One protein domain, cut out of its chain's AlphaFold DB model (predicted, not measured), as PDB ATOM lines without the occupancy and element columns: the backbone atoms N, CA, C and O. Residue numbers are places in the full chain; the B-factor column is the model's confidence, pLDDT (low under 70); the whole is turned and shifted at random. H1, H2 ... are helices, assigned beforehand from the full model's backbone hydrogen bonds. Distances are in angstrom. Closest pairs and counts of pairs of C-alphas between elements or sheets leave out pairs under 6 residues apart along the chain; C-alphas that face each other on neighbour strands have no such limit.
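This is residues 554 to 568, 605 to 641 and 903 to 1002 of the 1141 residues of an uncharacterized protein of Aphanomyces euteiches (UniProt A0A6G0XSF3). Helices form an open ring: H2 and H5 run side by side along one side, H6 turns off at one end, and H7 comes back from H6 to H4 round an empty middle. H4 runs on beyond the ring with H1 crossing it, and H3 and H8 lie past H4 from the ring. The 152 printed residues hold eight named helices, H1 to H8 in order, and no named strand: all helix, mostly crossed packing. The whole is loose, with a radius of gyration of the C-alphas of 19.0 A and spans of 49 by 46 by 29 A.

Start at H1, residues 554 to 568, which touches H4, residues 904 to 928, through residues 911 to 918 of H4 alone, at a steep tilt of 58 degrees; the closest C-alphas, of Leu 556 and Gln 911, are 6.0 A apart. H2, residues 605 to 628, touches H5, residues 933 to 952, at a shallow tilt of 27 degrees, opposite ways, closest at C-alphas 610 and 947, 4.7 A. H3, residues 631 to 637, and H8, residues 995 to 1001, only just touch, with 3 pairs of C-alphas within 8 A, closest at 636 and 999, 6.2 A. H4 is the hub, touching five helices; its C-alpha 923 is 6.2 A from C-alpha 989, their closest pair, in H7, residues 977 to 989. H6, residues 955 to 969, touches H7, closest at C-alphas 966 and 977, 6.6 A. Every O i to N i+4 pair is within hydrogen-bond range in H1, H5, H6, H7 and H8, against 16 of 20 in H2, 2 of 3 in H3 and 20 of 21 in H4.

Find C-alpha 554 at (25.636, 21.600, -15.808), where H1 begins. H4 spans 36.4 A, H2 36.1 A and H5 28.6 A. H8 ends at C-alpha 1001, (27.764, 23.048, 5.479).

Two cuts leave gaps of 29.4 A between C-alphas 568 and 605 and 32.3 A between C-alphas 641 and 903. No link printed whole is long. Look for pLDDT under 70 in 40 residues, among them 554 to 568 and 969 to 979.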
ATOM      1  N   GLU A 554      24.433  21.737 -16.632       53.59
ATOM      2  CA  GLU A 554      25.636  21.600 -15.808       53.59
ATOM      3  C   GLU A 554      25.501  20.458 -14.794       53.59
ATOM      4  O   GLU A 554      26.377  19.601 -14.710       53.59
ATOM      5  N   THR A 555      24.363  20.364 -14.099       55.28
ATOM      6  CA  THR A 555      24.126  19.308 -13.098       55.28
ATOM      7  C   THR A 555      24.031  17.911 -13.715       55.28
ATOM      8  O   THR A 555      24.545  16.946 -13.146       55.28
ATOM      9  N   LEU A 556      23.436  17.791 -14.909       57.53
ATOM     10  CA  LEU A 556      23.409  16.535 -15.659       57.53
ATOM     11  C   LEU A 556      24.817  16.130 -16.104       57.53
ATOM     12  O   LEU A 556      25.178  14.963 -15.967       57.53
ATOM     13  N   ARG A 557      25.618  17.082 -16.598       56.19
ATOM     14  CA  ARG A 557      27.008  16.840 -16.996       56.19
ATOM     15  C   ARG A 557      27.838  16.332 -15.820       56.19
ATOM     16  O   ARG A 557      28.455  15.283 -15.944       56.19
ATOM     17  N   THR A 558      27.761  16.981 -14.659       58.22
ATOM     18  CA  THR A 558      28.481  16.542 -13.453       58.22
ATOM     19  C   THR A 558      28.066  15.137 -13.006       58.22
ATOM     20  O   THR A 558      28.921  14.319 -12.664       58.22
ATOM     21  N   ASN A 559      26.767  14.822 -13.017       60.25
ATOM     22  CA  ASN A 559      26.277  13.491 -12.650       60.25
ATOM     23  C   ASN A 559      26.653  12.418 -13.685       60.25
ATOM     24  O   ASN A 559      26.978  11.294 -13.306       60.25
ATOM     25  N   MET A 560      26.682  12.763 -14.976       61.00
ATOM     26  CA  MET A 560      27.186  11.883 -16.032       61.00
ATOM     27  C   MET A 560      28.687  11.636 -15.884       61.00
ATOM     28  O   MET A 560      29.099  10.485 -15.937       61.00
ATOM     29  N   ASP A 561      29.491  12.663 -15.608       56.72
ATOM     30  CA  ASP A 561      30.932  12.514 -15.376       56.72
ATOM     31  C   ASP A 561      31.209  11.641 -14.138       56.72
ATOM     32  O   ASP A 561      32.092  10.779 -14.154       56.72
ATOM     33  N   ARG A 562      30.408  11.784 -13.069       61.94
ATOM     34  CA  ARG A 562      30.443  10.890 -11.895       61.94
ATOM     35  C   ARG A 562      30.122   9.444 -12.270       61.94
ATOM     36  O   ARG A 562      30.861   8.545 -11.874       61.94
ATOM     37  N   LEU A 563      29.053   9.223 -13.034       59.84
ATOM     38  CA  LEU A 563      28.661   7.889 -13.481       59.84
ATOM     39  C   LEU A 563      29.735   7.270 -14.382       59.84
ATOM     40  O   LEU A 563      30.086   6.112 -14.190       59.84
ATOM     41  N   VAL A 564      30.306   8.040 -15.311       58.41
ATOM     42  CA  VAL A 564      31.388   7.595 -16.199       58.41
ATOM     43  C   VAL A 564      32.616   7.180 -15.394       58.41
ATOM     44  O   VAL A 564      33.161   6.116 -15.661       58.41
ATOM     45  N   ARG A 565      33.016   7.939 -14.364       59.75
ATOM     46  CA  ARG A 565      34.129   7.549 -13.477       59.75
ATOM     47  C   ARG A 565      33.873   6.225 -12.754       59.75
ATOM     48  O   ARG A 565      34.773   5.395 -12.665       59.75
ATOM     49  N   VAL A 566      32.651   6.008 -12.266       56.69
ATOM     50  CA  VAL A 566      32.268   4.737 -11.624       56.69
ATOM     51  C   VAL A 566      32.238   3.595 -12.640       56.69
ATOM     52  O   VAL A 566      32.718   2.505 -12.351       56.69
ATOM     53  N   LEU A 567      31.727   3.838 -13.845       57.09
ATOM     54  CA  LEU A 567      31.686   2.835 -14.907       57.09
ATOM     55  C   LEU A 567      33.087   2.492 -15.435       57.09
ATOM     56  O   LEU A 567      33.325   1.340 -15.771       57.09
ATOM     57  N   GLN A 568      34.032   3.437 -15.444       54.84
ATOM     58  CA  GLN A 568      35.427   3.214 -15.855       54.84
ATOM     59  C   GLN A 568      36.219   2.305 -14.900       54.84
ATOM     60  O   GLN A 568      37.216   1.711 -15.317       54.84
ATOM     61  N   ALA A 605      34.078 -21.319   2.393       73.94
ATOM     62  CA  ALA A 605      33.323 -20.316   1.636       73.94
ATOM     63  C   ALA A 605      32.061 -19.823   2.374       73.94
ATOM     64  O   ALA A 605      31.589 -18.710   2.164       73.94
ATOM     65  N   GLU A 606      31.550 -20.632   3.297       81.06
ATOM     66  CA  GLU A 606      30.385 -20.347   4.131       81.06
ATOM     67  C   GLU A 606      30.585 -19.189   5.120       81.06
ATOM     68  O   GLU A 606      29.595 -18.605   5.557       81.06
ATOM     69  N   TYR A 607      31.834 -18.834   5.443       83.44
ATOM     70  CA  TYR A 607      32.182 -17.698   6.310       83.44
ATOM     71  C   TYR A 607      32.710 -16.485   5.523       83.44
ATOM     72  O   TYR A 607      33.036 -15.458   6.117       83.44
ATOM     73  N   MET A 608      32.758 -16.551   4.185       80.88
ATOM     74  CA  MET A 608      33.187 -15.436   3.321       80.88
ATOM     75  C   MET A 608      32.482 -14.100   3.611       80.88
ATOM     76  O   MET A 608      33.161 -13.071   3.572       80.88
ATOM     77  N   PRO A 609      31.177 -14.049   3.958       86.00
ATOM     78  CA  PRO A 609      30.533 -12.786   4.312       86.00
ATOM     79  C   PRO A 609      31.187 -12.055   5.494       86.00
ATOM     80  O   PRO A 609      31.133 -10.828   5.540       86.00
ATOM     81  N   ALA A 610      31.857 -12.761   6.415       87.12
ATOM     82  CA  ALA A 610      32.580 -12.130   7.520       87.12
ATOM     83  C   ALA A 610      33.721 -11.229   7.022       87.12
ATOM     84  O   ALA A 610      33.925 -10.146   7.568       87.12
ATOM     85  N   LEU A 611      34.419 -11.622   5.946       85.25
ATOM     86  CA  LEU A 611      35.497 -10.824   5.352       85.25
ATOM     87  C   LEU A 611      34.996  -9.462   4.863       85.25
ATOM     88  O   LEU A 611      35.685  -8.465   5.048       85.25
ATOM     89  N   PHE A 612      33.784  -9.394   4.301       86.69
ATOM     90  CA  PHE A 612      33.182  -8.120   3.897       86.69
ATOM     91  C   PHE A 612      32.999  -7.183   5.098       86.69
ATOM     92  O   PHE A 612      33.353  -6.006   5.024       86.69
ATOM     93  N   PHE A 613      32.514  -7.707   6.227       90.19
ATOM     94  CA  PHE A 613      32.364  -6.922   7.451       90.19
ATOM     95  C   PHE A 613      33.713  -6.501   8.045       90.19
ATOM     96  O   PHE A 613      33.852  -5.348   8.448       90.19
ATOM     97  N   TYR A 614      34.727  -7.371   8.040       88.94
ATOM     98  CA  TYR A 614      36.081  -7.001   8.471       88.94
ATOM     99  C   TYR A 614      36.697  -5.910   7.588       88.94
ATOM    100  O   TYR A 614      37.250  -4.945   8.112       88.94
ATOM    101  N   LEU A 615      36.563  -6.006   6.261       89.31
ATOM    102  CA  LEU A 615      37.027  -4.968   5.336       89.31
ATOM    103  C   LEU A 615      36.294  -3.640   5.561       89.31
ATOM    104  O   LEU A 615      36.936  -2.590   5.571       89.31
ATOM    105  N   ALA A 616      34.981  -3.679   5.802       88.38
ATOM    106  CA  ALA A 616      34.209  -2.491   6.152       88.38
ATOM    107  C   ALA A 616      34.701  -1.858   7.466       88.38
ATOM    108  O   ALA A 616      34.873  -0.644   7.523       88.38
ATOM    109  N   LEU A 617      34.999  -2.659   8.498       91.69
ATOM    110  CA  LEU A 617      35.552  -2.172   9.770       91.69
ATOM    111  C   LEU A 617      36.941  -1.547   9.600       91.69
ATOM    112  O   LEU A 617      37.185  -0.470  10.137       91.69
ATOM    113  N   ILE A 618      37.832  -2.182   8.829       91.00
ATOM    114  CA  ILE A 618      39.164  -1.640   8.517       91.00
ATOM    115  C   ILE A 618      39.029  -0.312   7.768       91.00
ATOM    116  O   ILE A 618      39.694   0.663   8.118       91.00
ATOM    117  N   TYR A 619      38.140  -0.248   6.774       89.44
ATOM    118  CA  TYR A 619      37.867   0.982   6.035       89.44
ATOM    119  C   TYR A 619      37.338   2.087   6.953       89.44
ATOM    120  O   TYR A 619      37.864   3.196   6.928       89.44
ATOM    121  N   MET A 620      36.356   1.781   7.809       90.31
ATOM    122  CA  MET A 620      35.830   2.734   8.786       90.31
ATOM    123  C   MET A 620      36.902   3.193   9.780       90.31
ATOM    124  O   MET A 620      36.925   4.356  10.162       90.31
ATOM    125  N   LEU A 621      37.811   2.317  10.203       90.69
ATOM    126  CA  LEU A 621      38.907   2.706  11.088       90.69
ATOM    127  C   LEU A 621      39.887   3.650  10.375       90.69
ATOM    128  O   LEU A 621      40.289   4.665  10.936       90.69
ATOM    129  N   HIS A 622      40.220   3.362   9.117       88.12
ATOM    130  CA  HIS A 622      41.062   4.231   8.296       88.12
ATOM    131  C   HIS A 622      40.418   5.609   8.061       88.12
ATOM    132  O   HIS A 622      41.079   6.636   8.202       88.12
ATOM    133  N   THR A 623      39.120   5.664   7.749       86.00
ATOM    134  CA  THR A 623      38.408   6.939   7.564       86.00
ATOM    135  C   THR A 623      38.256   7.719   8.871       86.00
ATOM    136  O   THR A 623      38.285   8.948   8.836       86.00
ATOM    137  N   LEU A 624      38.166   7.040  10.024       87.94
ATOM    138  CA  LEU A 624      38.201   7.684  11.341       87.94
ATOM    139  C   LEU A 624      39.530   8.409  11.573       87.94
ATOM    140  O   LEU A 624      39.519   9.566  11.986       87.94
ATOM    141  N   VAL A 625      40.658   7.757  11.268       86.19
ATOM    142  CA  VAL A 625      41.996   8.365  11.375       86.19
ATOM    143  C   VAL A 625      42.091   9.601  10.482       86.19
ATOM    144  O   VAL A 625      42.386  10.687  10.971       86.19
ATOM    145  N   LEU A 626      41.699   9.487   9.206       83.62
ATOM    146  CA  LEU A 626      41.673  10.629   8.281       83.62
ATOM    147  C   LEU A 626      40.796  11.790   8.776       83.62
ATOM    148  O   LEU A 626      41.070  12.955   8.467       83.62
ATOM    149  N   ARG A 627      39.726  11.491   9.518       85.56
ATOM    150  CA  ARG A 627      38.853  12.510  10.101       85.56
ATOM    151  C   ARG A 627      39.474  13.177  11.328       85.56
ATOM    152  O   ARG A 627      39.362  14.394  11.448       85.56
ATOM    153  N   LEU A 628      40.158  12.423  12.188       84.19
ATOM    154  CA  LEU A 628      40.902  12.959  13.337       84.19
ATOM    155  C   LEU A 628      42.114  13.803  12.910       84.19
ATOM    156  O   LEU A 628      42.468  14.767  13.588       84.19
ATOM    157  N   ASP A 629      42.708  13.490  11.759       82.06
ATOM    158  CA  ASP A 629      43.816  14.254  11.175       82.06
ATOM    159  C   ASP A 629      43.363  15.560  10.499       82.06
ATOM    160  O   ASP A 629      44.194  16.385  10.125       82.06
ATOM    161  N   GLY A 630      42.052  15.773  10.328       78.56
ATOM    162  CA  GLY A 630      41.488  16.942   9.641       78.56
ATOM    163  C   GLY A 630      41.477  16.838   8.109       78.56
ATOM    164  O   GLY A 630      40.904  17.701   7.443       78.56
ATOM    165  N   SER A 631      42.015  15.753   7.539       80.75
ATOM    166  CA  SER A 631      42.037  15.501   6.086       80.75
ATOM    167  C   SER A 631      40.636  15.353   5.481       80.75
ATOM    168  O   SER A 631      40.412  15.638   4.305       80.75
ATOM    169  N   TYR A 632      39.666  14.909   6.283       82.31
ATOM    170  CA  TYR A 632      38.265  14.862   5.867       82.31
ATOM    171  C   TYR A 632      37.706  16.261   5.574       82.31
ATOM    172  O   TYR A 632      37.054  16.453   4.552       82.31
ATOM    173  N   LEU A 633      37.976  17.238   6.444       81.56
ATOM    174  CA  LEU A 633      37.464  18.602   6.303       81.56
ATOM    175  C   LEU A 633      38.098  19.305   5.096       81.56
ATOM    176  O   LEU A 633      37.393  19.892   4.276       81.56
ATOM    177  N   THR A 634      39.420  19.185   4.937       81.06
ATOM    178  CA  THR A 634      40.144  19.787   3.806       81.06
ATOM    179  C   THR A 634      39.656  19.260   2.459       81.06
ATOM    180  O   THR A 634      39.561  20.033   1.508       81.06
ATOM    181  N   LYS A 635      39.255  17.983   2.377       82.31
ATOM    182  CA  LYS A 635      38.651  17.394   1.172       82.31
ATOM    183  C   LYS A 635      37.374  18.120   0.726       82.31
ATOM    184  O   LYS A 635      37.165  18.268  -0.473       82.31
ATOM    185  N   TRP A 636      36.516  18.544   1.655       81.88
ATOM    186  CA  TRP A 636      35.263  19.236   1.318       81.88
ATOM    187  C   TRP A 636      35.465  20.726   1.055       81.88
ATOM    188  O   TRP A 636      34.813  21.285   0.176       81.88
ATOM    189  N   ILE A 637      36.407  21.352   1.763       82.19
ATOM    190  CA  ILE A 637      36.805  22.742   1.512       82.19
ATOM    191  C   ILE A 637      37.416  22.878   0.105       82.19
ATOM    192  O   ILE A 637      37.084  23.812  -0.620       82.19
ATOM    193  N   ALA A 638      38.245  21.915  -0.312       77.06
ATOM    194  CA  ALA A 638      38.892  21.871  -1.627       77.06
ATOM    195  C   ALA A 638      38.143  20.997  -2.660       77.06
ATOM    196  O   ALA A 638      38.766  20.435  -3.560       77.06
ATOM    197  N   TYR A 639      36.815  20.849  -2.537       69.38
ATOM    198  CA  TYR A 639      36.023  19.908  -3.350       69.38
ATOM    199  C   TYR A 639      36.098  20.155  -4.869       69.38
ATOM    200  O   TYR A 639      35.981  19.205  -5.640       69.38
ATOM    201  N   ASP A 640      36.291  21.407  -5.301       62.12
ATOM    202  CA  ASP A 640      36.338  21.780  -6.726       62.12
ATOM    203  C   ASP A 640      37.612  21.335  -7.451       62.12
ATOM    204  O   ASP A 640      37.680  21.417  -8.677       62.12
ATOM    205  N   GLU A 641      38.627  20.860  -6.729       56.00
ATOM    206  CA  GLU A 641      39.831  20.336  -7.366       56.00
ATOM    207  C   GLU A 641      39.538  18.967  -7.980       56.00
ATOM    208  O   GLU A 641      39.322  17.981  -7.272       56.00
ATOM    209  N   ALA A 903      14.727  15.425 -26.389       60.53
ATOM    210  CA  ALA A 903      13.777  14.686 -25.565       60.53
ATOM    211  C   ALA A 903      13.718  15.262 -24.131       60.53
ATOM    212  O   ALA A 903      14.005  14.594 -23.145       60.53
ATOM    213  N   LYS A 904      13.389  16.555 -24.012       52.91
ATOM    214  CA  LYS A 904      13.468  17.340 -22.762       52.91
ATOM    215  C   LYS A 904      12.772  16.687 -21.551       52.91
ATOM    216  O   LYS A 904      13.338  16.690 -20.457       52.91
ATOM    217  N   ASP A 905      11.595  16.087 -21.740       60.25
ATOM    218  CA  ASP A 905      10.815  15.488 -20.643       60.25
ATOM    219  C   ASP A 905      11.363  14.123 -20.194       60.25
ATOM    220  O   ASP A 905      11.456  13.848 -18.994       60.25
ATOM    221  N   THR A 906      11.823  13.290 -21.133       64.88
ATOM    222  CA  THR A 906      12.535  12.042 -20.813       64.88
ATOM    223  C   THR A 906      13.899  12.325 -20.187       64.88
ATOM    224  O   THR A 906      14.301  11.624 -19.258       64.88
ATOM    225  N   THR A 907      14.583  13.391 -20.602       62.06
ATOM    226  CA  THR A 907      15.881  13.785 -20.039       62.06
ATOM    227  C   THR A 907      15.761  14.263 -18.591       62.06
ATOM    228  O   THR A 907      16.609  13.902 -17.778       62.06
ATOM    229  N   LYS A 908      14.681  14.965 -18.209       66.69
ATOM    230  CA  LYS A 908      14.427  15.310 -16.796       66.69
ATOM    231  C   LYS A 908      14.215  14.057 -15.936       66.69
ATOM    232  O   LYS A 908      14.764  13.960 -14.841       66.69
ATOM    233  N   MET A 909      13.478  13.061 -16.438       70.56
ATOM    234  CA  MET A 909      13.288  11.788 -15.730       70.56
ATOM    235  C   MET A 909      14.609  11.026 -15.556       70.56
ATOM    236  O   MET A 909      14.900  10.555 -14.458       70.56
ATOM    237  N   VAL A 910      15.422  10.933 -16.611       70.69
ATOM    238  CA  VAL A 910      16.739  10.275 -16.570       70.69
ATOM    239  C   VAL A 910      17.686  11.003 -15.619       70.69
ATOM    240  O   VAL A 910      18.306  10.357 -14.777       70.69
ATOM    241  N   GLN A 911      17.744  12.336 -15.679       66.19
ATOM    242  CA  GLN A 911      18.529  13.155 -14.757       66.19
ATOM    243  C   GLN A 911      18.145  12.885 -13.298       66.19
ATOM    244  O   GLN A 911      19.025  12.659 -12.470       66.19
ATOM    245  N   ASN A 912      16.845  12.818 -13.001       71.81
ATOM    246  CA  ASN A 912      16.344  12.541 -11.655       71.81
ATOM    247  C   ASN A 912      16.596  11.086 -11.213       71.81
ATOM    248  O   ASN A 912      16.705  10.805 -10.023       71.81
ATOM    249  N   VAL A 913      16.663  10.115 -12.130       72.38
ATOM    250  CA  VAL A 913      17.030   8.724 -11.795       72.38
ATOM    251  C   VAL A 913      18.526   8.611 -11.509       72.38
ATOM    252  O   VAL A 913      18.905   8.024 -10.497       72.38
ATOM    253  N   ILE A 914      19.365   9.181 -12.377       70.31
ATOM    254  CA  ILE A 914      20.825   9.144 -12.233       70.31
ATOM    255  C   ILE A 914      21.249   9.907 -10.984       70.31
ATOM    256  O   ILE A 914      22.047   9.381 -10.214       70.31
ATOM    257  N   GLY A 915      20.670  11.090 -10.749       67.56
ATOM    258  CA  GLY A 915      20.852  11.832  -9.504       67.56
ATOM    259  C   GLY A 915      20.588  10.931  -8.300       67.56
ATOM    260  O   GLY A 915      21.498  10.682  -7.513       67.56
ATOM    261  N   ARG A 916      19.395  10.319  -8.222       70.31
ATOM    262  CA  ARG A 916      19.010   9.479  -7.073       70.31
ATOM    263  C   ARG A 916      19.977   8.326  -6.828       70.31
ATOM    264  O   ARG A 916      20.277   8.013  -5.674       70.31
ATOM    265  N   LEU A 917      20.458   7.681  -7.892       70.25
ATOM    266  CA  LEU A 917      21.455   6.615  -7.786       70.25
ATOM    267  C   LEU A 917      22.782   7.158  -7.250       70.25
ATOM    268  O   LEU A 917      23.317   6.608  -6.287       70.25
ATOM    269  N   CYS A 918      23.280   8.263  -7.807       67.62
ATOM    270  CA  CYS A 918      24.500   8.915  -7.338       67.62
ATOM    271  C   CYS A 918      24.381   9.374  -5.878       67.62
ATOM    272  O   CYS A 918      25.261   9.056  -5.079       67.62
ATOM    273  N   ALA A 919      23.286  10.034  -5.496       69.19
ATOM    274  CA  ALA A 919      23.017  10.451  -4.123       69.19
ATOM    275  C   ALA A 919      22.967   9.261  -3.162       69.19
ATOM    276  O   ALA A 919      23.510   9.343  -2.065       69.19
ATOM    277  N   THR A 920      22.380   8.132  -3.574       69.69
ATOM    278  CA  THR A 920      22.346   6.911  -2.756       69.69
ATOM    279  C   THR A 920      23.746   6.351  -2.526       69.69
ATOM    280  O   THR A 920      24.098   6.025  -1.390       69.69
ATOM    281  N   VAL A 921      24.549   6.240  -3.588       72.56
ATOM    282  CA  VAL A 921      25.933   5.749  -3.500       72.56
ATOM    283  C   VAL A 921      26.749   6.652  -2.581       72.56
ATOM    284  O   VAL A 921      27.426   6.164  -1.680       72.56
ATOM    285  N   VAL A 922      26.611   7.965  -2.744       73.88
ATOM    286  CA  VAL A 922      27.278   8.977  -1.923       73.88
ATOM    287  C   VAL A 922      26.843   8.911  -0.457       73.88
ATOM    288  O   VAL A 922      27.690   8.861   0.429       73.88
ATOM    289  N   CYS A 923      25.539   8.847  -0.172       77.25
ATOM    290  CA  CYS A 923      25.037   8.720   1.200       77.25
ATOM    291  C   CYS A 923      25.547   7.429   1.852       77.25
ATOM    292  O   CYS A 923      25.958   7.438   3.009       77.25
ATOM    293  N   THR A 924      25.579   6.330   1.094       79.44
ATOM    294  CA  THR A 924      26.135   5.052   1.557       79.44
ATOM    295  C   THR A 924      27.631   5.175   1.835       79.44
ATOM    296  O   THR A 924      28.100   4.690   2.855       79.44
ATOM    297  N   GLN A 925      28.393   5.874   0.995       80.75
ATOM    298  CA  GLN A 925      29.807   6.139   1.254       80.75
ATOM    299  C   GLN A 925      30.000   6.994   2.519       80.75
ATOM    300  O   GLN A 925      30.843   6.688   3.363       80.75
ATOM    301  N   ASN A 926      29.175   8.026   2.699       81.88
ATOM    302  CA  ASN A 926      29.185   8.889   3.881       81.88
ATOM    303  C   ASN A 926      28.827   8.132   5.169       81.88
ATOM    304  O   ASN A 926      29.292   8.506   6.248       81.88
ATOM    305  N   LEU A 927      28.087   7.025   5.062       83.00
ATOM    306  CA  LEU A 927      27.806   6.128   6.180       83.00
ATOM    307  C   LEU A 927      29.066   5.450   6.739       83.00
ATOM    308  O   LEU A 927      29.153   5.212   7.940       83.00
ATOM    309  N   PHE A 928      30.056   5.179   5.888       83.12
ATOM    310  CA  PHE A 928      31.322   4.556   6.282       83.12
ATOM    311  C   PHE A 928      32.454   5.576   6.529       83.12
ATOM    312  O   PHE A 928      33.511   5.217   7.043       83.12
ATOM    313  N   ASN A 929      32.241   6.859   6.214       82.38
ATOM    314  CA  ASN A 929      33.229   7.939   6.384       82.38
ATOM    315  C   ASN A 929      33.128   8.679   7.728       82.38
ATOM    316  O   ASN A 929      33.626   9.795   7.868       82.38
ATOM    317  N   TRP A 930      32.432   8.102   8.705       83.12
ATOM    318  CA  TRP A 930      32.135   8.738   9.989       83.12
ATOM    319  C   TRP A 930      31.328  10.032   9.917       83.12
ATOM    320  O   TRP A 930      31.197  10.673  10.952       83.12
ATOM    321  N   THR A 931      30.759  10.413   8.759       80.81
ATOM    322  CA  THR A 931      30.149  11.736   8.493       80.81
ATOM    323  C   THR A 931      29.265  12.232   9.646       80.81
ATOM    324  O   THR A 931      29.455  13.353  10.112       80.81
ATOM    325  N   HIS A 932      28.438  11.353  10.217       78.50
ATOM    326  CA  HIS A 932      27.661  11.615  11.429       78.50
ATOM    327  C   HIS A 932      28.090  10.685  12.588       78.50
ATOM    328  O   HIS A 932      27.969   9.466  12.437       78.50
ATOM    329  N   PRO A 933      28.485  11.182  13.779       73.12
ATOM    330  CA  PRO A 933      29.192  10.396  14.796       73.12
ATOM    331  C   PRO A 933      28.377   9.213  15.315       73.12
ATOM    332  O   PRO A 933      28.844   8.083  15.285       73.12
ATOM    333  N   TRP A 934      27.130   9.433  15.744       76.38
ATOM    334  CA  TRP A 934      26.336   8.347  16.322       76.38
ATOM    335  C   TRP A 934      25.748   7.391  15.267       76.38
ATOM    336  O   TRP A 934      25.710   6.189  15.509       76.38
ATOM    337  N   LYS A 935      25.315   7.878  14.090       83.75
ATOM    338  CA  LYS A 935      24.744   7.024  13.025       83.75
ATOM    339  C   LYS A 935      25.799   6.075  12.455       83.75
ATOM    340  O   LYS A 935      25.549   4.883  12.311       83.75
ATOM    341  N   THR A 936      26.991   6.596  12.178       85.62
ATOM    342  CA  THR A 936      28.113   5.779  11.697       85.62
ATOM    343  C   THR A 936      28.656   4.864  12.795       85.62
ATOM    344  O   THR A 936      28.944   3.710  12.505       85.62
ATOM    345  N   ALA A 937      28.656   5.285  14.069       85.75
ATOM    346  CA  ALA A 937      28.962   4.389  15.189       85.75
ATOM    347  C   ALA A 937      27.989   3.199  15.280       85.75
ATOM    348  O   ALA A 937      28.426   2.073  15.502       85.75
ATOM    349  N   VAL A 938      26.683   3.409  15.065       86.88
ATOM    350  CA  VAL A 938      25.708   2.301  15.002       86.88
ATOM    351  C   VAL A 938      26.064   1.338  13.872       86.88
ATOM    352  O   VAL A 938      26.052   0.130  14.085       86.88
ATOM    353  N   VAL A 939      26.439   1.848  12.698       88.31
ATOM    354  CA  VAL A 939      26.879   0.997  11.582       88.31
ATOM    355  C   VAL A 939      28.165   0.260  11.902       88.31
ATOM    356  O   VAL A 939      28.247  -0.926  11.615       88.31
ATOM    357  N   PHE A 940      29.123   0.898  12.569       90.06
ATOM    358  CA  PHE A 940      30.331   0.233  13.043       90.06
ATOM    359  C   PHE A 940      29.992  -0.938  13.980       90.06
ATOM    360  O   PHE A 940      30.504  -2.039  13.790       90.06
ATOM    361  N   VAL A 941      29.074  -0.746  14.936       91.38
ATOM    362  CA  VAL A 941      28.610  -1.819  15.836       91.38
ATOM    363  C   VAL A 941      27.863  -2.915  15.073       91.38
ATOM    364  O   VAL A 941      28.091  -4.091  15.337       91.38
ATOM    365  N   VAL A 942      27.009  -2.567  14.105       89.56
ATOM    366  CA  VAL A 942      26.312  -3.547  13.252       89.56
ATOM    367  C   VAL A 942      27.306  -4.336  12.399       89.56
ATOM    368  O   VAL A 942      27.173  -5.551  12.287       89.56
ATOM    369  N   CYS A 943      28.326  -3.685  11.839       90.25
ATOM    370  CA  CYS A 943      29.394  -4.348  11.100       90.25
ATOM    371  C   CYS A 943      30.227  -5.253  12.008       90.25
ATOM    372  O   CYS A 943      30.566  -6.357  11.600       90.25
ATOM    373  N   LEU A 944      30.504  -4.836  13.246       93.06
ATOM    374  CA  LEU A 944      31.190  -5.657  14.240       93.06
ATOM    375  C   LEU A 944      30.355  -6.880  14.634       93.06
ATOM    376  O   LEU A 944      30.862  -7.997  14.625       93.06
ATOM    377  N   ALA A 945      29.066  -6.692  14.913       92.62
ATOM    378  CA  ALA A 945      28.142  -7.779  15.212       92.62
ATOM    379  C   ALA A 945      27.993  -8.737  14.021       92.62
ATOM    380  O   ALA A 945      27.997  -9.948  14.216       92.62
ATOM    381  N   GLY A 946      27.924  -8.213  12.794       89.50
ATOM    382  CA  GLY A 946      27.930  -8.996  11.560       89.50
ATOM    383  C   GLY A 946      29.227  -9.783  11.382       89.50
ATOM    384  O   GLY A 946      29.174 -10.980  11.115       89.50
ATOM    385  N   ALA A 947      30.385  -9.155  11.608       90.12
ATOM    386  CA  ALA A 947      31.680  -9.827  11.565       90.12
ATOM    387  C   ALA A 947      31.732 -10.989  12.565       90.12
ATOM    388  O   ALA A 947      32.112 -12.091  12.184       90.12
ATOM    389  N   ILE A 948      31.282 -10.778  13.805       91.81
ATOM    390  CA  ILE A 948      31.224 -11.822  14.838       91.81
ATOM    391  C   ILE A 948      30.232 -12.926  14.440       91.81
ATOM    392  O   ILE A 948      30.595 -14.101  14.431       91.81
ATOM    393  N   LEU A 949      29.004 -12.562  14.055       90.19
ATOM    394  CA  LEU A 949      27.947 -13.506  13.684       90.19
ATOM    395  C   LEU A 949      28.376 -14.404  12.523       90.19
ATOM    396  O   LEU A 949      28.291 -15.619  12.645       90.19
ATOM    397  N   PHE A 950      28.872 -13.827  11.427       87.62
ATOM    398  CA  PHE A 950      29.324 -14.578  10.252       87.62
ATOM    399  C   PHE A 950      30.691 -15.246  10.443       87.62
ATOM    400  O   PHE A 950      31.084 -16.024   9.584       87.62
ATOM    401  N   SER A 951      31.414 -14.972  11.534       86.75
ATOM    402  CA  SER A 951      32.608 -15.750  11.909       86.75
ATOM    403  C   SER A 951      32.250 -17.018  12.690       86.75
ATOM    404  O   SER A 951      33.045 -17.951  12.727       86.75
ATOM    405  N   ILE A 952      31.067 -17.055  13.315       87.62
ATOM    406  CA  ILE A 952      30.605 -18.172  14.153       87.62
ATOM    407  C   ILE A 952      29.555 -19.018  13.418       87.62
ATOM    408  O   ILE A 952      29.575 -20.244  13.496       87.62
ATOM    409  N   VAL A 953      28.626 -18.377  12.703       87.75
ATOM    410  CA  VAL A 953      27.480 -19.013  12.044       87.75
ATOM    411  C   VAL A 953      27.716 -19.088  10.531       87.75
ATOM    412  O   VAL A 953      27.836 -18.046   9.882       87.75
ATOM    413  N   PRO A 954      27.712 -20.296   9.933       86.81
ATOM    414  CA  PRO A 954      27.779 -20.455   8.484       86.81
ATOM    415  C   PRO A 954      26.625 -19.747   7.762       86.81
ATOM    416  O   PRO A 954      25.453 -19.938   8.104       86.81
ATOM    417  N   ALA A 955      26.932 -18.992   6.703       83.38
ATOM    418  CA  ALA A 955      25.951 -18.176   5.982       83.38
ATOM    419  C   ALA A 955      24.765 -18.980   5.417       83.38
ATOM    420  O   ALA A 955      23.655 -18.454   5.323       83.38
ATOM    421  N   ARG A 956      24.964 -20.271   5.105       82.88
ATOM    422  CA  ARG A 956      23.911 -21.183   4.620       82.88
ATOM    423  C   ARG A 956      22.691 -21.241   5.546       82.88
ATOM    424  O   ARG A 956      21.565 -21.271   5.057       82.88
ATOM    425  N   TYR A 957      22.891 -21.195   6.866       85.69
ATOM    426  CA  TYR A 957      21.789 -21.247   7.832       85.69
ATOM    427  C   TYR A 957      21.008 -19.932   7.881       85.69
ATOM    428  O   TYR A 957      19.791 -19.949   8.034       85.69
ATOM    429  N   ILE A 958      21.687 -18.798   7.691       83.88
ATOM    430  CA  ILE A 958      21.057 -17.472   7.645       83.88
ATOM    431  C   ILE A 958      20.251 -17.309   6.351       83.88
ATOM    432  O   ILE A 958      19.124 -16.824   6.395       83.88
ATOM    433  N   ILE A 959      20.786 -17.767   5.210       83.19
ATOM    434  CA  ILE A 959      20.067 -17.776   3.924       83.19
ATOM    435  C   ILE A 959      18.821 -18.664   4.018       83.19
ATOM    436  O   ILE A 959      17.738 -18.243   3.613       83.19
ATOM    437  N   LEU A 960      18.955 -19.862   4.599       84.56
ATOM    438  CA  LEU A 960      17.836 -20.781   4.818       84.56
ATOM    439  C   LEU A 960      16.760 -20.161   5.721       84.56
ATOM    440  O   LEU A 960      15.582 -20.186   5.371       84.56
ATOM    441  N   ALA A 961      17.158 -19.571   6.853       83.56
ATOM    442  CA  ALA A 961      16.239 -18.909   7.775       83.56
ATOM    443  C   ALA A 961      15.538 -17.705   7.126       83.56
ATOM    444  O   ALA A 961      14.328 -17.548   7.275       83.56
ATOM    445  N   GLY A 962      16.268 -16.880   6.369       81.50
ATOM    446  CA  GLY A 962      15.707 -15.745   5.634       81.50
ATOM    447  C   GLY A 962      14.688 -16.177   4.580       81.50
ATOM    448  O   GLY A 962      13.590 -15.629   4.534       81.50
ATOM    449  N   GLY A 963      15.014 -17.207   3.789       78.81
ATOM    450  CA  GLY A 963      14.083 -17.792   2.823       78.81
ATOM    451  C   GLY A 963      12.823 -18.332   3.500       78.81
ATOM    452  O   GLY A 963      11.714 -18.002   3.090       78.81
ATOM    453  N   LEU A 964      12.977 -19.092   4.588       82.69
ATOM    454  CA  LEU A 964      11.853 -19.647   5.342       82.69
ATOM    455  C   LEU A 964      10.945 -18.551   5.927       82.69
ATOM    456  O   LEU A 964       9.725 -18.659   5.839       82.69
ATOM    457  N   MET A 965      11.521 -17.474   6.469       78.50
ATOM    458  CA  MET A 965      10.770 -16.331   7.005       78.50
ATOM    459  C   MET A 965       9.964 -15.591   5.931       78.50
ATOM    460  O   MET A 965       8.857 -15.141   6.213       78.50
ATOM    461  N   GLU A 966      10.478 -15.486   4.703       73.38
ATOM    462  CA  GLU A 966       9.746 -14.905   3.569       73.38
ATOM    463  C   GLU A 966       8.568 -15.787   3.131       73.38
ATOM    464  O   GLU A 966       7.463 -15.282   2.934       73.38
ATOM    465  N   PHE A 967       8.765 -17.110   3.056       74.12
ATOM    466  CA  PHE A 967       7.685 -18.054   2.745       74.12
ATOM    467  C   PHE A 967       6.600 -18.082   3.833       74.12
ATOM    468  O   PHE A 967       5.416 -18.130   3.509       74.12
ATOM    469  N   ILE A 968       6.980 -17.999   5.115       72.44
ATOM    470  CA  ILE A 968       6.037 -17.929   6.244       72.44
ATOM    471  C   ILE A 968       5.296 -16.587   6.268       72.44
ATOM    472  O   ILE A 968       4.101 -16.552   6.556       72.44
ATOM    473  N   ALA A 969       5.972 -15.481   5.953       64.00
ATOM    474  CA  ALA A 969       5.333 -14.172   5.888       64.00
ATOM    475  C   ALA A 969       4.303 -14.089   4.757       64.00
ATOM    476  O   ALA A 969       3.285 -13.451   4.951       64.00
ATOM    477  N   GLY A 970       4.505 -14.792   3.636       61.47
ATOM    478  CA  GLY A 970       3.486 -14.924   2.587       61.47
ATOM    479  C   GLY A 970       2.219 -15.686   3.010       61.47
ATOM    480  O   GLY A 970       1.206 -15.587   2.323       61.47
ATOM    481  N   LEU A 971       2.259 -16.431   4.125       64.31
ATOM    482  CA  LEU A 971       1.111 -17.147   4.703       64.31
ATOM    483  C   LEU A 971       0.353 -16.325   5.759       64.31
ATOM    484  O   LEU A 971      -0.774 -16.674   6.106       64.31
ATOM    485  N   ARG A 972       0.947 -15.247   6.282       56.31
ATOM    486  CA  ARG A 972       0.244 -14.230   7.077       56.31
ATOM    487  C   ARG A 972      -0.139 -13.093   6.131       56.31
ATOM    488  O   ARG A 972       0.615 -12.770   5.230       56.31
ATOM    489  N   GLU A 973      -1.254 -12.406   6.347       56.28
ATOM    490  CA  GLU A 973      -1.562 -11.159   5.609       56.28
ATOM    491  C   GLU A 973      -0.574 -10.002   5.928       56.28
ATOM    492  O   GLU A 973      -0.766  -8.857   5.513       56.28
ATOM    493  N   ASP A 974       0.510 -10.298   6.651       55.44
ATOM    494  CA  ASP A 974       1.605  -9.396   6.963       55.44
ATOM    495  C   ASP A 974       2.548  -9.227   5.760       55.44
ATOM    496  O   ASP A 974       2.817 -10.139   4.981       55.44
ATOM    497  N   ARG A 975       3.110  -8.026   5.606       59.94
ATOM    498  CA  ARG A 975       4.081  -7.756   4.535       59.94
ATOM    499  C   ARG A 975       5.375  -8.550   4.763       59.94
ATOM    500  O   ARG A 975       5.818  -8.645   5.907       59.94
ATOM    501  N   PRO A 976       6.051  -9.007   3.692       61.84
ATOM    502  CA  PRO A 976       7.298  -9.751   3.826       61.84
ATOM    503  C   PRO A 976       8.361  -8.949   4.604       61.84
ATOM    504  O   PRO A 976       8.528  -7.744   4.351       61.84
ATOM    505  N   PRO A 977       9.090  -9.582   5.542       62.22
ATOM    506  CA  PRO A 977      10.048  -8.917   6.427       62.22
ATOM    507  C   PRO A 977      11.177  -8.213   5.661       62.22
ATOM    508  O   PRO A 977      11.623  -7.140   6.082       62.22
ATOM    509  N   SER A 978      11.581  -8.727   4.496       64.81
ATOM    510  CA  SER A 978      12.552  -8.094   3.593       64.81
ATOM    511  C   SER A 978      12.127  -6.699   3.142       64.81
ATOM    512  O   SER A 978      12.950  -5.783   3.088       64.81
ATOM    513  N   ASN A 979      10.838  -6.489   2.861       68.00
ATOM    514  CA  ASN A 979      10.328  -5.185   2.455       68.00
ATOM    515  C   ASN A 979      10.399  -4.184   3.617       68.00
ATOM    516  O   ASN A 979      10.728  -3.017   3.396       68.00
ATOM    517  N   THR A 980      10.132  -4.626   4.846       70.06
ATOM    518  CA  THR A 980      10.232  -3.793   6.053       70.06
ATOM    519  C   THR A 980      11.684  -3.413   6.341       70.06
ATOM    520  O   THR A 980      11.976  -2.225   6.484       70.06
ATOM    521  N   ALA A 981      12.606  -4.381   6.320       70.56
ATOM    522  CA  ALA A 981      14.038  -4.151   6.519       70.56
ATOM    523  C   ALA A 981      14.639  -3.238   5.436       70.56
ATOM    524  O   ALA A 981      15.388  -2.312   5.744       70.56
ATOM    525  N   ARG A 982      14.256  -3.430   4.167       72.50
ATOM    526  CA  ARG A 982      14.682  -2.562   3.061       72.50
ATOM    527  C   ARG A 982      14.225  -1.119   3.272       72.50
ATOM    528  O   ARG A 982      15.011  -0.198   3.087       72.50
ATOM    529  N   ASN A 983      12.969  -0.904   3.658       71.56
ATOM    530  CA  ASN A 983      12.434   0.445   3.875       71.56
ATOM    531  C   ASN A 983      13.069   1.128   5.095       71.56
ATOM    532  O   ASN A 983      13.351   2.321   5.049       71.56
ATOM    533  N   LEU A 984      13.345   0.366   6.155       73.69
ATOM    534  CA  LEU A 984      14.106   0.825   7.314       73.69
ATOM    535  C   LEU A 984      15.513   1.292   6.913       73.69
ATOM    536  O   LEU A 984      15.924   2.398   7.263       73.69
ATOM    537  N   LEU A 985      16.223   0.478   6.126       75.69
ATOM    538  CA  LEU A 985      17.549   0.810   5.613       75.69
ATOM    539  C   LEU A 985      17.512   2.070   4.738       75.69
ATOM    540  O   LEU A 985      18.340   2.960   4.913       75.69
ATOM    541  N   TRP A 986      16.522   2.201   3.852       73.81
ATOM    542  CA  TRP A 986      16.333   3.414   3.047       73.81
ATOM    543  C   TRP A 986      16.048   4.657   3.894       73.81
ATOM    544  O   TRP A 986      16.609   5.725   3.633       73.81
ATOM    545  N   ASN A 987      15.221   4.532   4.934       74.50
ATOM    546  CA  ASN A 987      14.953   5.616   5.880       74.50
ATOM    547  C   ASN A 987      16.211   6.017   6.660       74.50
ATOM    548  O   ASN A 987      16.374   7.190   6.998       74.50
ATOM    549  N   PHE A 988      17.109   5.072   6.931       77.38
ATOM    550  CA  PHE A 988      18.383   5.338   7.587       77.38
ATOM    551  C   PHE A 988      19.395   6.005   6.640       77.38
ATOM    552  O   PHE A 988      19.941   7.052   6.986       77.38
ATOM    553  N   ILE A 989      19.582   5.485   5.420       77.00
ATOM    554  CA  ILE A 989      20.512   6.045   4.419       77.00
ATOM    555  C   ILE A 989      20.101   7.466   4.013       77.00
ATOM    556  O   ILE A 989      20.943   8.353   3.949       77.00
ATOM    557  N   SER A 990      18.804   7.721   3.818       73.31
ATOM    558  CA  SER A 990      18.292   9.065   3.485       73.31
ATOM    559  C   SER A 990      18.434  10.092   4.620       73.31
ATOM    560  O   SER A 990      18.285  11.293   4.391       73.31
ATOM    561  N   SER A 991      18.731   9.651   5.848       75.50
ATOM    562  CA  SER A 991      19.015  10.541   6.986       75.50
ATOM    563  C   SER A 991      20.450  11.079   7.005       75.50
ATOM    564  O   SER A 991      20.803  11.830   7.917       75.50
ATOM    565  N   LEU A 992      21.282  10.656   6.052       78.88
ATOM    566  CA  LEU A 992      22.664  11.093   5.910       78.88
ATOM    567  C   LEU A 992      22.756  12.280   4.942       78.88
ATOM    568  O   LEU A 992      21.917  12.406   4.041       78.88
ATOM    569  N   PRO A 993      23.765  13.146   5.121       76.06
ATOM    570  CA  PRO A 993      24.006  14.244   4.201       76.06
ATOM    571  C   PRO A 993      24.597  13.734   2.877       76.06
ATOM    572  O   PRO A 993      25.427  12.815   2.842       76.06
ATOM    573  N   THR A 994      24.166  14.358   1.784       74.81
ATOM    574  CA  THR A 994      24.753  14.211   0.446       74.81
ATOM    575  C   THR A 994      26.016  15.074   0.303       74.81
ATOM    576  O   THR A 994      26.287  15.929   1.144       74.81
ATOM    577  N   ASP A 995      26.780  14.903  -0.784       73.31
ATOM    578  CA  ASP A 995      27.918  15.783  -1.116       73.31
ATOM    579  C   ASP A 995      27.517  17.263  -1.157       73.31
ATOM    580  O   ASP A 995      28.269  18.116  -0.707       73.31
ATOM    581  N   MET A 996      26.331  17.569  -1.699       71.81
ATOM    582  CA  MET A 996      25.840  18.945  -1.802       71.81
ATOM    583  C   MET A 996      25.530  19.526  -0.421       71.81
ATOM    584  O   MET A 996      25.863  20.678  -0.162       71.81
ATOM    585  N   ASP A 997      24.953  18.718   0.472       75.06
ATOM    586  CA  ASP A 997      24.669  19.128   1.850       75.06
ATOM    587  C   ASP A 997      25.975  19.400   2.620       75.06
ATOM    588  O   ASP A 997      26.062  20.369   3.370       75.06
ATOM    589  N   LEU A 998      27.010  18.578   2.402       81.00
ATOM    590  CA  LEU A 998      28.338  18.771   2.998       81.00
ATOM    591  C   LEU A 998      29.047  20.001   2.432       81.00
ATOM    592  O   LEU A 998      29.620  20.768   3.196       81.00
ATOM    593  N   ILE A 999      28.979  20.219   1.116       78.31
ATOM    594  CA  ILE A 999      29.485  21.441   0.481       78.31
ATOM    595  C   ILE A 999      28.840  22.667   1.127       78.31
ATOM    596  O   ILE A 999      29.564  23.536   1.598       78.31
ATOM    597  N   GLN A1000      27.507  22.679   1.236       76.69
ATOM    598  CA  GLN A1000      26.765  23.784   1.840       76.69
ATOM    599  C   GLN A1000      27.134  24.016   3.308       76.69
ATOM    600  O   GLN A1000      27.273  25.163   3.733       76.69
ATOM    601  N   ALA A1001      27.340  22.946   4.082       80.62
ATOM    602  CA  ALA A1001      27.764  23.048   5.479       80.62
ATOM    603  C   ALA A1001      29.137  23.734   5.636       80.62
ATOM    604  O   ALA A1001      29.352  24.454   6.611       80.62
ATOM    605  N   TYR A1002      30.041  23.564   4.661       83.25
ATOM    606  CA  TYR A1002      31.381  24.166   4.651       83.25
ATOM    607  C   TYR A1002      31.526  25.344   3.677       83.25
ATOM    608  O   TYR A1002      32.651  25.765   3.395       83.25
TER     609      TYR A1002